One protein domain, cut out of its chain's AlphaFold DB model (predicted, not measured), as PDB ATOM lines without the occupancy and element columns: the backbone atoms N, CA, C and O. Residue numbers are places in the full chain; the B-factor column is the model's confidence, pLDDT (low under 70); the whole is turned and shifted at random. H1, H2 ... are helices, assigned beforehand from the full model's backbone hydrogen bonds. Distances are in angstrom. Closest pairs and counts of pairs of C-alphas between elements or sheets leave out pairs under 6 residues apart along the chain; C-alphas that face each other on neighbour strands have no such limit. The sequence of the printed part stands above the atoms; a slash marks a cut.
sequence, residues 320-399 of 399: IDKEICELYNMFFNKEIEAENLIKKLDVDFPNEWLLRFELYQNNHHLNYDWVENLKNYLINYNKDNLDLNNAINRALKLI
ATOM      1  N   ILE A 320      18.250  -1.707  88.509       65.38
ATOM      2  CA  ILE A 320      19.226  -1.135  89.448       65.38
ATOM      3  C   ILE A 320      20.417  -0.486  88.722       65.38
ATOM      4  O   ILE A 320      20.820   0.623  89.063       65.38
ATOM      5  N   ASP A 321      20.972  -1.145  87.699       73.31
ATOM      6  CA  ASP A 321      22.093  -0.597  86.921       73.31
ATOM      7  C   ASP A 321      21.651   0.654  86.138       73.31
ATOM      8  O   ASP A 321      22.434   1.595  85.991       73.31
ATOM      9  N   LYS A 322      20.385   0.705  85.686       83.81
ATOM     10  CA  LYS A 322      19.815   1.895  85.026       83.81
ATOM     11  C   LYS A 322      19.718   3.081  85.981       83.81
ATOM     12  O   LYS A 322      20.193   4.158  85.637       83.81
ATOM     13  N   GLU A 323      19.171   2.875  87.179       90.50
ATOM     14  CA  GLU A 323      19.034   3.939  88.184       90.50
ATOM     15  C   GLU A 323      20.393   4.522  88.589       90.50
ATOM     16  O   GLU A 323      20.550   5.740  88.666       90.50
ATOM     17  N   ILE A 324      21.410   3.675  88.791       91.50
ATOM     18  CA  ILE A 324      22.763   4.161  89.092       91.50
ATOM     19  C   ILE A 324      23.329   4.932  87.893       91.50
ATOM     20  O   ILE A 324      23.874   6.017  88.085       91.50
ATOM     21  N   CYS A 325      23.177   4.437  86.659       92.75
ATOM     22  CA  CYS A 325      23.625   5.166  85.466       92.75
ATOM     23  C   CYS A 325      22.980   6.556  85.355       92.75
ATOM     24  O   CYS A 325      23.665   7.520  85.011       92.75
ATOM     25  N   GLU A 326      21.692   6.686  85.680       94.75
ATOM     26  CA  GLU A 326      21.007   7.980  85.742       94.75
ATOM     27  C   GLU A 326      21.656   8.912  86.772       94.75
ATOM     28  O   GLU A 326      21.911  10.071  86.453       94.75
ATOM     29  N   LEU A 327      22.024   8.417  87.959       96.25
ATOM     30  CA  LEU A 327      22.732   9.225  88.961       96.25
ATOM     31  C   LEU A 327      24.107   9.705  88.487       96.25
ATOM     32  O   LEU A 327      24.467  10.855  88.745       96.25
ATOM     33  N   TYR A 328      24.864   8.863  87.776       96.31
ATOM     34  CA  TYR A 328      26.120   9.286  87.146       96.31
ATOM     35  C   TYR A 328      25.861  10.401  86.124       96.31
ATOM     36  O   TYR A 328      26.535  11.428  86.159       96.31
ATOM     37  N   ASN A 329      24.867  10.234  85.247       96.12
ATOM     38  CA  ASN A 329      24.520  11.249  84.251       96.12
ATOM     39  C   ASN A 329      24.106  12.571  84.908       96.12
ATOM     40  O   ASN A 329      24.650  13.615  84.558       96.12
ATOM     41  N   MET A 330      23.223  12.532  85.912       96.69
ATOM     42  CA  MET A 330      22.804  13.724  86.654       96.69
ATOM     43  C   MET A 330      23.994  14.427  87.314       96.69
ATOM     44  O   MET A 330      24.078  15.653  87.287       96.69
ATOM     45  N   PHE A 331      24.934  13.670  87.890       96.25
ATOM     46  CA  PHE A 331      26.142  14.230  88.492       96.25
ATOM     47  C   PHE A 331      27.009  14.960  87.460       96.25
ATOM     48  O   PHE A 331      27.322  16.139  87.635       96.25
ATOM     49  N   PHE A 332      27.364  14.290  86.361       94.31
ATOM     50  CA  PHE A 332      28.247  14.864  85.343       94.31
ATOM     51  C   PHE A 332      27.586  15.998  84.543       94.31
ATOM     52  O   PHE A 332      28.277  16.937  84.144       94.31
ATOM     53  N   ASN A 333      26.259  15.973  84.386       96.06
ATOM     54  CA  ASN A 333      25.486  17.055  83.770       96.06
ATOM     55  C   ASN A 333      25.170  18.211  84.737       96.06
ATOM     56  O   ASN A 333      24.608  19.219  84.309       96.06
ATOM     57  N   LYS A 334      25.555  18.103  86.019       95.00
ATOM     58  CA  LYS A 334      25.262  19.088  87.079       95.00
ATOM     59  C   LYS A 334      23.760  19.303  87.313       95.00
ATOM     60  O   LYS A 334      23.315  20.407  87.609       95.00
ATOM     61  N   GLU A 335      22.984  18.234  87.189       96.75
ATOM     62  CA  GLU A 335      21.531  18.205  87.406       96.75
ATOM     63  C   GLU A 335      21.159  17.794  88.842       96.75
ATOM     64  O   GLU A 335      19.991  17.849  89.227       96.75
ATOM     65  N   ILE A 336      22.142  17.385  89.653       95.62
ATOM     66  CA  ILE A 336      21.969  17.065  91.072       95.62
ATOM     67  C   ILE A 336      23.094  17.674  91.914       95.62
ATOM     68  O   ILE A 336      24.275  17.535  91.604       95.62
ATOM     69  N   GLU A 337      22.714  18.333  93.007       93.12
ATOM     70  CA  GLU A 337      23.654  18.843  94.010       93.12
ATOM     71  C   GLU A 337      24.369  17.693  94.734       93.12
ATOM     72  O   GLU A 337      23.742  16.686  95.085       93.12
ATOM     73  N   ALA A 338      25.662  17.863  95.026       92.00
ATOM     74  CA  ALA A 338      26.502  16.819  95.622       92.00
ATOM     75  C   ALA A 338      25.923  16.263  96.937       92.00
ATOM     76  O   ALA A 338      25.871  15.048  97.125       92.00
ATOM     77  N   GLU A 339      25.410  17.129  97.817       88.75
ATOM     78  CA  GLU A 339      24.800  16.712  99.089       88.75
ATOM     79  C   GLU A 339      23.546  15.848  98.896       88.75
ATOM     80  O   GLU A 339      23.312  14.903  99.650       88.75
ATOM     81  N   ASN A 340      22.730  16.161  97.887       93.50
ATOM     82  CA  ASN A 340      21.516  15.401  97.592       93.50
ATOM     83  C   ASN A 340      21.858  14.049  96.970       93.50
ATOM     84  O   ASN A 340      21.234  13.043  97.311       93.50
ATOM     85  N   LEU A 341      22.876  14.014  96.108       95.44
ATOM     86  CA  LEU A 341      23.368  12.770  95.540       95.44
ATOM     87  C   LEU A 341      23.929  11.846  96.624       95.44
ATOM     88  O   LEU A 341      23.580  10.671  96.644       95.44
ATOM     89  N   ILE A 342      24.719  12.365  97.569       93.81
ATOM     90  CA  ILE A 342      25.254  11.570  98.686       93.81
ATOM     91  C   ILE A 342      24.126  10.971  99.524       93.81
ATOM     92  O   ILE A 342      24.129   9.766  99.753       93.81
ATOM     93  N   LYS A 343      23.113  11.765  99.900       92.62
ATOM     94  CA  LYS A 343      21.944  11.252 100.641       92.62
ATOM     95  C   LYS A 343      21.260  10.104  99.903       92.62
ATOM     96  O   LYS A 343      20.908   9.106 100.523       92.62
ATOM     97  N   LYS A 344      21.088  10.235  98.585       94.94
ATOM     98  CA  LYS A 344      20.488   9.182  97.762       94.94
ATOM     99  C   LYS A 344      21.367   7.934  97.714       94.94
ATOM    100  O   LYS A 344      20.880   6.825  97.903       94.94
ATOM    101  N   LEU A 345      22.673   8.112  97.535       94.81
ATOM    102  CA  LEU A 345      23.629   7.014  97.560       94.81
ATOM    103  C   LEU A 345      23.673   6.311  98.919       94.81
ATOM    104  O   LEU A 345      23.878   5.103  98.954       94.81
ATOM    105  N   ASP A 346      23.528   7.014 100.036       92.62
ATOM    106  CA  ASP A 346      23.579   6.405 101.371       92.62
ATOM    107  C   ASP A 346      22.359   5.523 101.656       92.62
ATOM    108  O   ASP A 346      22.490   4.502 102.330       92.62
ATOM    109  N   VAL A 347      21.194   5.889 101.115       92.88
ATOM    110  CA  VAL A 347      19.944   5.136 101.288       92.88
ATOM    111  C   VAL A 347      19.832   3.998 100.275       92.88
ATOM    112  O   VAL A 347      19.628   2.850 100.664       92.88
ATOM    113  N   ASP A 348      19.987   4.309  98.989       93.38
ATOM    114  CA  ASP A 348      19.629   3.389  97.905       93.38
ATOM    115  C   ASP A 348      20.832   2.551  97.438       93.38
ATOM    116  O   ASP A 348      20.686   1.393  97.047       93.38
ATOM    117  N   PHE A 349      22.049   3.111  97.508       93.25
ATOM    118  CA  PHE A 349      23.257   2.510  96.927       93.25
ATOM    119  C   PHE A 349      24.486   2.598  97.854       93.25
ATOM    120  O   PHE A 349      25.528   3.152  97.470       93.25
ATOM    121  N   PRO A 350      24.421   2.050  99.085       90.81
ATOM    122  CA  PRO A 350      25.454   2.243 100.110       90.81
ATOM    123  C   PRO A 350      26.830   1.680  99.727       90.81
ATOM    124  O   PRO A 350      27.830   2.067 100.321       90.81
ATOM    125  N   ASN A 351      26.895   0.803  98.717       89.25
ATOM    126  CA  ASN A 351      28.125   0.191  98.205       89.25
ATOM    127  C   ASN A 351      28.613   0.808  96.873       89.25
ATOM    128  O   ASN A 351      29.517   0.279  96.224       89.25
ATOM    129  N   GLU A 352      28.007   1.907  96.416       93.12
ATOM    130  CA  GLU A 352      28.439   2.612  95.204       93.12
ATOM    131  C   GLU A 352      29.654   3.497  95.504       93.12
ATOM    132  O   GLU A 352      29.545   4.708  95.716       93.12
ATOM    133  N   TRP A 353      30.826   2.871  95.579       94.81
ATOM    134  CA  TRP A 353      32.078   3.550  95.906       94.81
ATOM    135  C   TRP A 353      32.613   4.406  94.756       94.81
ATOM    136  O   TRP A 353      33.237   5.431  95.012       94.81
ATOM    137  N   LEU A 354      32.378   4.012  93.499       95.88
ATOM    138  CA  LEU A 354      32.979   4.680  92.345       95.88
ATOM    139  C   LEU A 354      32.358   6.067  92.130       95.88
ATOM    140  O   LEU A 354      33.100   7.038  92.033       95.88
ATOM    141  N   LEU A 355      31.028   6.214  92.206       96.50
ATOM    142  CA  LEU A 355      30.400   7.544  92.138       96.50
ATOM    143  C   LEU A 355      30.784   8.421  93.336       96.50
ATOM    144  O   LEU A 355      30.965   9.626  93.195       96.50
ATOM    145  N   ARG A 356      30.955   7.816  94.518       96.75
ATOM    146  CA  ARG A 356      31.484   8.497  95.708       96.75
ATOM    147  C   ARG A 356      32.920   8.978  95.500       96.75
ATOM    148  O   ARG A 356      33.257  10.082  95.918       96.75
ATOM    149  N   PHE A 357      33.755   8.185  94.837       96.88
ATOM    150  CA  PHE A 357      35.108   8.583  94.465       96.88
ATOM    151  C   PHE A 357      35.090   9.747  93.467       96.88
ATOM    152  O   PHE A 357      35.778  10.736  93.696       96.88
ATOM    153  N   GLU A 358      34.258   9.681  92.427       96.38
ATOM    154  CA  GLU A 358      34.082  10.767  91.452       96.38
ATOM    155  C   GLU A 358      33.598  12.060  92.129       96.38
ATOM    156  O   GLU A 358      34.143  13.143  91.897       96.38
ATOM    157  N   LEU A 359      32.626  11.956  93.040       96.38
ATOM    158  CA  LEU A 359      32.167  13.067  93.872       96.38
ATOM    159  C   LEU A 359      33.311  13.676  94.680       96.38
ATOM    160  O   LEU A 359      33.488  14.895  94.655       96.38
ATOM    161  N   TYR A 360      34.101  12.849  95.368       96.81
ATOM    162  CA  TYR A 360      35.253  13.316  96.132       96.81
ATOM    163  C   TYR A 360      36.271  14.007  95.223       96.81
ATOM    164  O   TYR A 360      36.653  15.144  95.485       96.81
ATOM    165  N   GLN A 361      36.652  13.379  94.112       95.50
ATOM    166  CA  GLN A 361      37.631  13.914  93.172       95.50
ATOM    167  C   GLN A 361      37.248  15.310  92.667       95.50
ATOM    168  O   GLN A 361      38.099  16.198  92.620       95.50
ATOM    169  N   ASN A 362      35.971  15.541  92.363       94.62
ATOM    170  CA  ASN A 362      35.495  16.831  91.862       94.62
ATOM    171  C   ASN A 362      35.312  17.900  92.960       94.62
ATOM    172  O   ASN A 362      35.260  19.086  92.643       94.62
ATOM    173  N   ASN A 363      35.243  17.512  94.238       94.56
ATOM    174  CA  ASN A 363      34.869  18.407  95.343       94.56
ATOM    175  C   ASN A 363      35.876  18.444  96.508       94.56
ATOM    176  O   ASN A 363      35.641  19.143  97.489       94.56
ATOM    177  N   HIS A 364      37.010  17.741  96.417       93.19
ATOM    178  CA  HIS A 364      37.990  17.585  97.505       93.19
ATOM    179  C   HIS A 364      38.568  18.905  98.052       93.19
ATOM    180  O   HIS A 364      39.126  18.926  99.144       93.19
ATOM    181  N   HIS A 365      38.463  19.997  97.292       92.88
ATOM    182  CA  HIS A 365      38.932  21.331  97.664       92.88
ATOM    183  C   HIS A 365      37.941  22.103  98.553       92.88
ATOM    184  O   HIS A 365      38.285  23.163  99.077       92.88
ATOM    185  N   LEU A 366      36.708  21.612  98.702       92.00
ATOM    186  CA  LEU A 366      35.682  22.247  99.520       92.00
ATOM    187  C   LEU A 366      35.880  21.916 101.005       92.00
ATOM    188  O   LEU A 366      36.210  20.790 101.368       92.00
ATOM    189  N   ASN A 367      35.617  22.893 101.874       89.25
ATOM    190  CA  ASN A 367      35.683  22.726 103.325       89.25
ATOM    191  C   ASN A 367      34.286  22.444 103.901       89.25
ATOM    192  O   ASN A 367      33.677  23.314 104.524       89.25
ATOM    193  N   TYR A 368      33.766  21.245 103.631       90.50
ATOM    194  CA  TYR A 368      32.503  20.757 104.183       90.50
ATOM    195  C   TYR A 368      32.702  19.412 104.882       90.50
ATOM    196  O   TYR A 368      33.429  18.553 104.382       90.50
ATOM    197  N   ASP A 369      31.973  19.187 105.978       91.12
ATOM    198  CA  ASP A 369      32.033  17.939 106.752       91.12
ATOM    199  C   ASP A 369      31.735  16.702 105.892       91.12
ATOM    200  O   ASP A 369      32.336  15.644 106.075       91.12
ATOM    201  N   TRP A 370      30.838  16.826 104.908       90.44
ATOM    202  CA  TRP A 370      30.503  15.716 104.017       90.44
ATOM    203  C   TRP A 370      31.682  15.291 103.129       90.44
ATOM    204  O   TRP A 370      31.791  14.104 102.834       90.44
ATOM    205  N   VAL A 371      32.583  16.209 102.740       93.00
ATOM    206  CA  VAL A 371      33.778  15.877 101.939       93.00
ATOM    207  C   VAL A 371      34.729  15.008 102.757       93.00
ATOM    208  O   VAL A 371      35.228  13.992 102.268       93.00
ATOM    209  N   GLU A 372      34.945  15.371 104.021       92.75
ATOM    210  CA  GLU A 372      35.805  14.607 104.924       92.75
ATOM    211  C   GLU A 372      35.181  13.247 105.269       92.75
ATOM    212  O   GLU A 372      35.861  12.220 105.258       92.75
ATOM    213  N   ASN A 373      33.863  13.199 105.483       92.62
ATOM    214  CA  ASN A 373      33.136  11.942 105.673       92.62
ATOM    215  C   ASN A 373      33.248  11.022 104.449       92.62
ATOM    216  O   ASN A 373      33.481   9.822 104.599       92.62
ATOM    217  N   LEU A 374      33.146  11.577 103.240       94.12
ATOM    218  CA  LEU A 374      33.278  10.840 101.985       94.12
ATOM    219  C   LEU A 374      34.684  10.252 101.815       94.12
ATOM    220  O   LEU A 374      34.831   9.079 101.474       94.12
ATOM    221  N   LYS A 375      35.723  11.034 102.123       94.94
ATOM    222  CA  LYS A 375      37.110  10.556 102.141       94.94
ATOM    223  C   LYS A 375      37.293   9.404 103.131       94.94
ATOM    224  O   LYS A 375      37.866   8.373 102.778       94.94
ATOM    225  N   ASN A 376      36.780   9.557 104.351       93.62
ATOM    226  CA  ASN A 376      36.867   8.533 105.391       93.62
ATOM    227  C   ASN A 376      36.119   7.250 105.013       93.62
ATOM    228  O   ASN A 376      36.629   6.157 105.274       93.62
ATOM    229  N   TYR A 377      34.962   7.374 104.358       93.56
ATOM    230  CA  TYR A 377      34.251   6.246 103.764       93.56
ATOM    231  C   TYR A 377      35.129   5.529 102.730       93.56
ATOM    232  O   TYR A 377      35.327   4.327 102.846       93.56
ATOM    233  N   LEU A 378      35.715   6.252 101.769       94.81
ATOM    234  CA  LEU A 378      36.512   5.655 100.688       94.81
ATOM    235  C   LEU A 378      37.771   4.941 101.203       94.81
ATOM    236  O   LEU A 378      38.088   3.851 100.737       94.81
ATOM    237  N   ILE A 379      38.460   5.513 102.196       93.25
ATOM    238  CA  ILE A 379      39.648   4.898 102.823       93.25
ATOM    239  C   ILE A 379      39.308   3.559 103.495       93.25
ATOM    240  O   ILE A 379      40.137   2.641 103.534       93.25
ATOM    241  N   ASN A 380      38.096   3.455 104.043       89.50
ATOM    242  CA  ASN A 380      37.623   2.313 104.819       89.50
ATOM    243  C   ASN A 380      36.579   1.470 104.074       89.50
ATOM    244  O   ASN A 380      35.933   0.643 104.720       89.50
ATOM    245  N   TYR A 381      36.407   1.676 102.763       87.31
ATOM    246  CA  TYR A 381      35.250   1.189 102.012       87.31
ATOM    247  C   TYR A 381      35.064  -0.321 102.148       87.31
ATOM    248  O   TYR A 381      33.977  -0.781 102.490       87.31
ATOM    249  N   ASN A 382      36.119  -1.098 101.901       79.00
ATOM    250  CA  ASN A 382      36.012  -2.549 101.948       79.00
ATOM    251  C   ASN A 382      37.235  -3.181 102.610       79.00
ATOM    252  O   ASN A 382      38.238  -3.467 101.963       79.00
ATOM    253  N   LYS A 383      37.145  -3.407 103.925       76.12
ATOM    254  CA  LYS A 383      38.214  -4.061 104.696       76.12
ATOM    255  C   LYS A 383      38.378  -5.544 104.350       76.12
ATOM    256  O   LYS A 383      39.476  -6.065 104.519       76.12
ATOM    257  N   ASP A 384      37.327  -6.183 103.836       80.50
ATOM    258  CA  ASP A 384      37.334  -7.600 103.462       80.50
ATOM    259  C   ASP A 384      37.910  -7.821 102.051       80.50
ATOM    260  O   ASP A 384      38.464  -8.879 101.764       80.50
ATOM    261  N   ASN A 385      37.848  -6.808 101.177       83.69
ATOM    262  CA  ASN A 385      38.508  -6.788  99.870       83.69
ATOM    263  C   ASN A 385      39.691  -5.810  99.877       83.69
ATOM    264  O   ASN A 385      39.607  -4.668  99.409       83.69
ATOM    265  N   LEU A 386      40.813  -6.293 100.416       84.19
ATOM    266  CA  LEU A 386      42.040  -5.517 100.576       84.19
ATOM    267  C   LEU A 386      42.558  -4.945  99.246       84.19
ATOM    268  O   LEU A 386      43.017  -3.804  99.219       84.19
ATOM    269  N   ASP A 387      42.457  -5.693  98.145       84.69
ATOM    270  CA  ASP A 387      42.940  -5.250  96.835       84.69
ATOM    271  C   ASP A 387      42.145  -4.054  96.311       84.69
ATOM    272  O   ASP A 387      42.734  -3.065  95.863       84.69
ATOM    273  N   LEU A 388      40.812  -4.101  96.405       88.75
ATOM    274  CA  LEU A 388      39.965  -2.983  95.994       88.75
ATOM    275  C   LEU A 388      40.217  -1.760  96.877       88.75
ATOM    276  O   LEU A 388      40.374  -0.648  96.370       88.75
ATOM    277  N   ASN A 389      40.333  -1.958  98.192       89.44
ATOM    278  CA  ASN A 389      40.633  -0.866  99.111       89.44
ATOM    279  C   ASN A 389      42.011  -0.246  98.829       89.44
ATOM    280  O   ASN A 389      42.178   0.972  98.889       89.44
ATOM    281  N   ASN A 390      43.007  -1.058  98.466       89.62
ATOM    282  CA  ASN A 390      44.323  -0.581  98.047       89.62
ATOM    283  C   ASN A 390      44.255   0.222  96.740       89.62
ATOM    284  O   ASN A 390      44.925   1.251  96.631       89.62
ATOM    285  N   ALA A 391      43.438  -0.204  95.772       91.62
ATOM    286  CA  ALA A 391      43.216   0.530  94.527       91.62
ATOM    287  C   ALA A 391      42.576   1.906  94.782       91.62
ATOM    288  O   ALA A 391      43.080   2.915  94.286       91.62
ATOM    289  N   ILE A 392      41.539   1.967  95.623       93.94
ATOM    290  CA  ILE A 392      40.882   3.222  96.031       93.94
ATOM    291  C   ILE A 392      41.874   4.137  96.755       93.94
ATOM    292  O   ILE A 392      42.043   5.294  96.378       93.94
ATOM    293  N   ASN A 393      42.613   3.612  97.735       93.06
ATOM    294  CA  ASN A 393      43.627   4.382  98.454       93.06
ATOM    295  C   ASN A 393      44.761   4.876  97.545       93.06
ATOM    296  O   ASN A 393      45.337   5.935  97.795       93.06
ATOM    297  N   ARG A 394      45.102   4.129  96.489       92.25
ATOM    298  CA  ARG A 394      46.059   4.576  95.471       92.25
ATOM    299  C   ARG A 394      45.493   5.753  94.684       92.25
ATOM    300  O   ARG A 394      46.203   6.738  94.521       92.25
ATOM    301  N   ALA A 395      44.237   5.669  94.253       94.31
ATOM    302  CA  ALA A 395      43.560   6.745  93.540       94.31
ATOM    303  C   ALA A 395      43.469   8.025  94.383       94.31
ATOM    304  O   ALA A 395      43.813   9.100  93.904       94.31
ATOM    305  N   LEU A 396      43.112   7.901  95.666       95.12
ATOM    306  CA  LEU A 396      43.040   9.028  96.601       95.12
ATOM    307  C   LEU A 396      44.380   9.749  96.799       95.12
ATOM    308  O   LEU A 396      44.382  10.939  97.067       95.12
ATOM    309  N   LYS A 397      45.517   9.052  96.677       94.06
ATOM    310  CA  LYS A 397      46.860   9.661  96.775       94.06
ATOM    311  C   LYS A 397      47.281  10.423  95.515       94.06
ATOM    312  O   LYS A 397      48.323  11.073  95.537       94.06
ATOM    313  N   LEU A 398      46.556  10.243  94.410       92.69
ATOM    314  CA  LEU A 398      46.810  10.921  93.136       92.69
ATOM    315  C   LEU A 398      45.982  12.204  92.977       92.69
ATOM    316  O   LEU A 398      46.267  12.972  92.059       92.69
ATOM    317  N   ILE A 399      44.981  12.399  93.841       90.50
ATOM    318  CA  ILE A 399      44.240  13.650  94.038       90.50
ATOM    319  C   ILE A 399      45.053  14.508  95.004       90.50
ATOM    320  O   ILE A 399      45.292  15.688  94.669       90.50
TER     321      ILE A 399
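AT A GLANCE: This is residues 320 to 399 of the 399 residues of the protein "BH4_AAA_HYDROXYL_2 domain-containing protein" of Candidatus Pelagibacter sp. TMED273 (UniProt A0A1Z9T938). Five helices of similar length follow one another in a zigzag, H1, H3 and H5 on one side and H2 and H4 on the other, each running back against the one before. H3 is in the middle, H1 and H5 are at opposite ends, and H4 slants between H3 and H5, while residues 383 to 388 stick out. The printed part has 80 residues with five named helices, in the order H1 H2 H3 H4 H5, and no named strand; the class is all helix. It is compact, with a radius of gyration of the C-alphas of 12.4 A and spans of 32 by 31 by 20 A.

IN THESE COORDINATES: H1, the longest helix, is residues 320 to 332, from C-alpha 320 at (19.226, -1.135, 89.448), and measures 18.8 A from first to last C-alpha. H2 is residues 338 to 348, 15.3 A long. H3 is residues 353 to 363, 15.1 A long, beginning at C-alpha 353 at (32.078, 3.550, 95.906). H4 is residues 369 to 379, 15.6 A long. H5 is residues 386 to 396, 15.1 A long, ending at C-alpha 396 at (43.040, 9.028, 96.601).

HOW THE PARTS SIT: H1, H2 and H3 form an up and down bundle, each helix running against the one before it. H1 and H2 are a hairpin and only just touch, with 3 pairs of C-alphas within 8 A, the closest those of Leu 327 and Leu 341, 7.5 A apart; H1 does so with residues 327 to 331 alone. Their tilt is shallow, 8 degrees, opposite ways. H1 and H3 are close but not clearly touching, with the closest C-alphas, of Tyr 328 and Leu 355, 6.8 A apart; they run the same way at a shallow tilt of 7 degrees. H2 and H3 are also close but not clearly touching, with the closest C-alphas, of Ala 338 and Leu 359, 7.0 A apart. H3 and H4 are a hairpin and touch, closest at the C-alphas of Tyr 360 and Val 371, 6.5 A, at a steep tilt of 44 degrees, opposite ways. H4 and H5 are a hairpin too and touch, closest at the C-alphas of Ile 379 and Asn 393, 5.9 A, at a steep tilt of 43 degrees. H3 and H5 are near each other; H1 and H5 are apart. In H1, H2, H3, H4 and H5 every O i to N i+4 pair is within hydrogen-bond range.

THE WHOLE: The two C-alphas farthest apart, of Glu 335 and Asp 384, are 34.3 A from each other. The printed part has no cut and ends at Ile 399, the chain's last residue. The links H1 to H2, H2 to H3 and H3 to H4 are tight, and H4 to H5 is short; no link is long. Residues 383 to 388, of which 386 to 388 belong to H5, stand free. The mean pLDDT of the printed part is 91.8, and residue 320 is under 70.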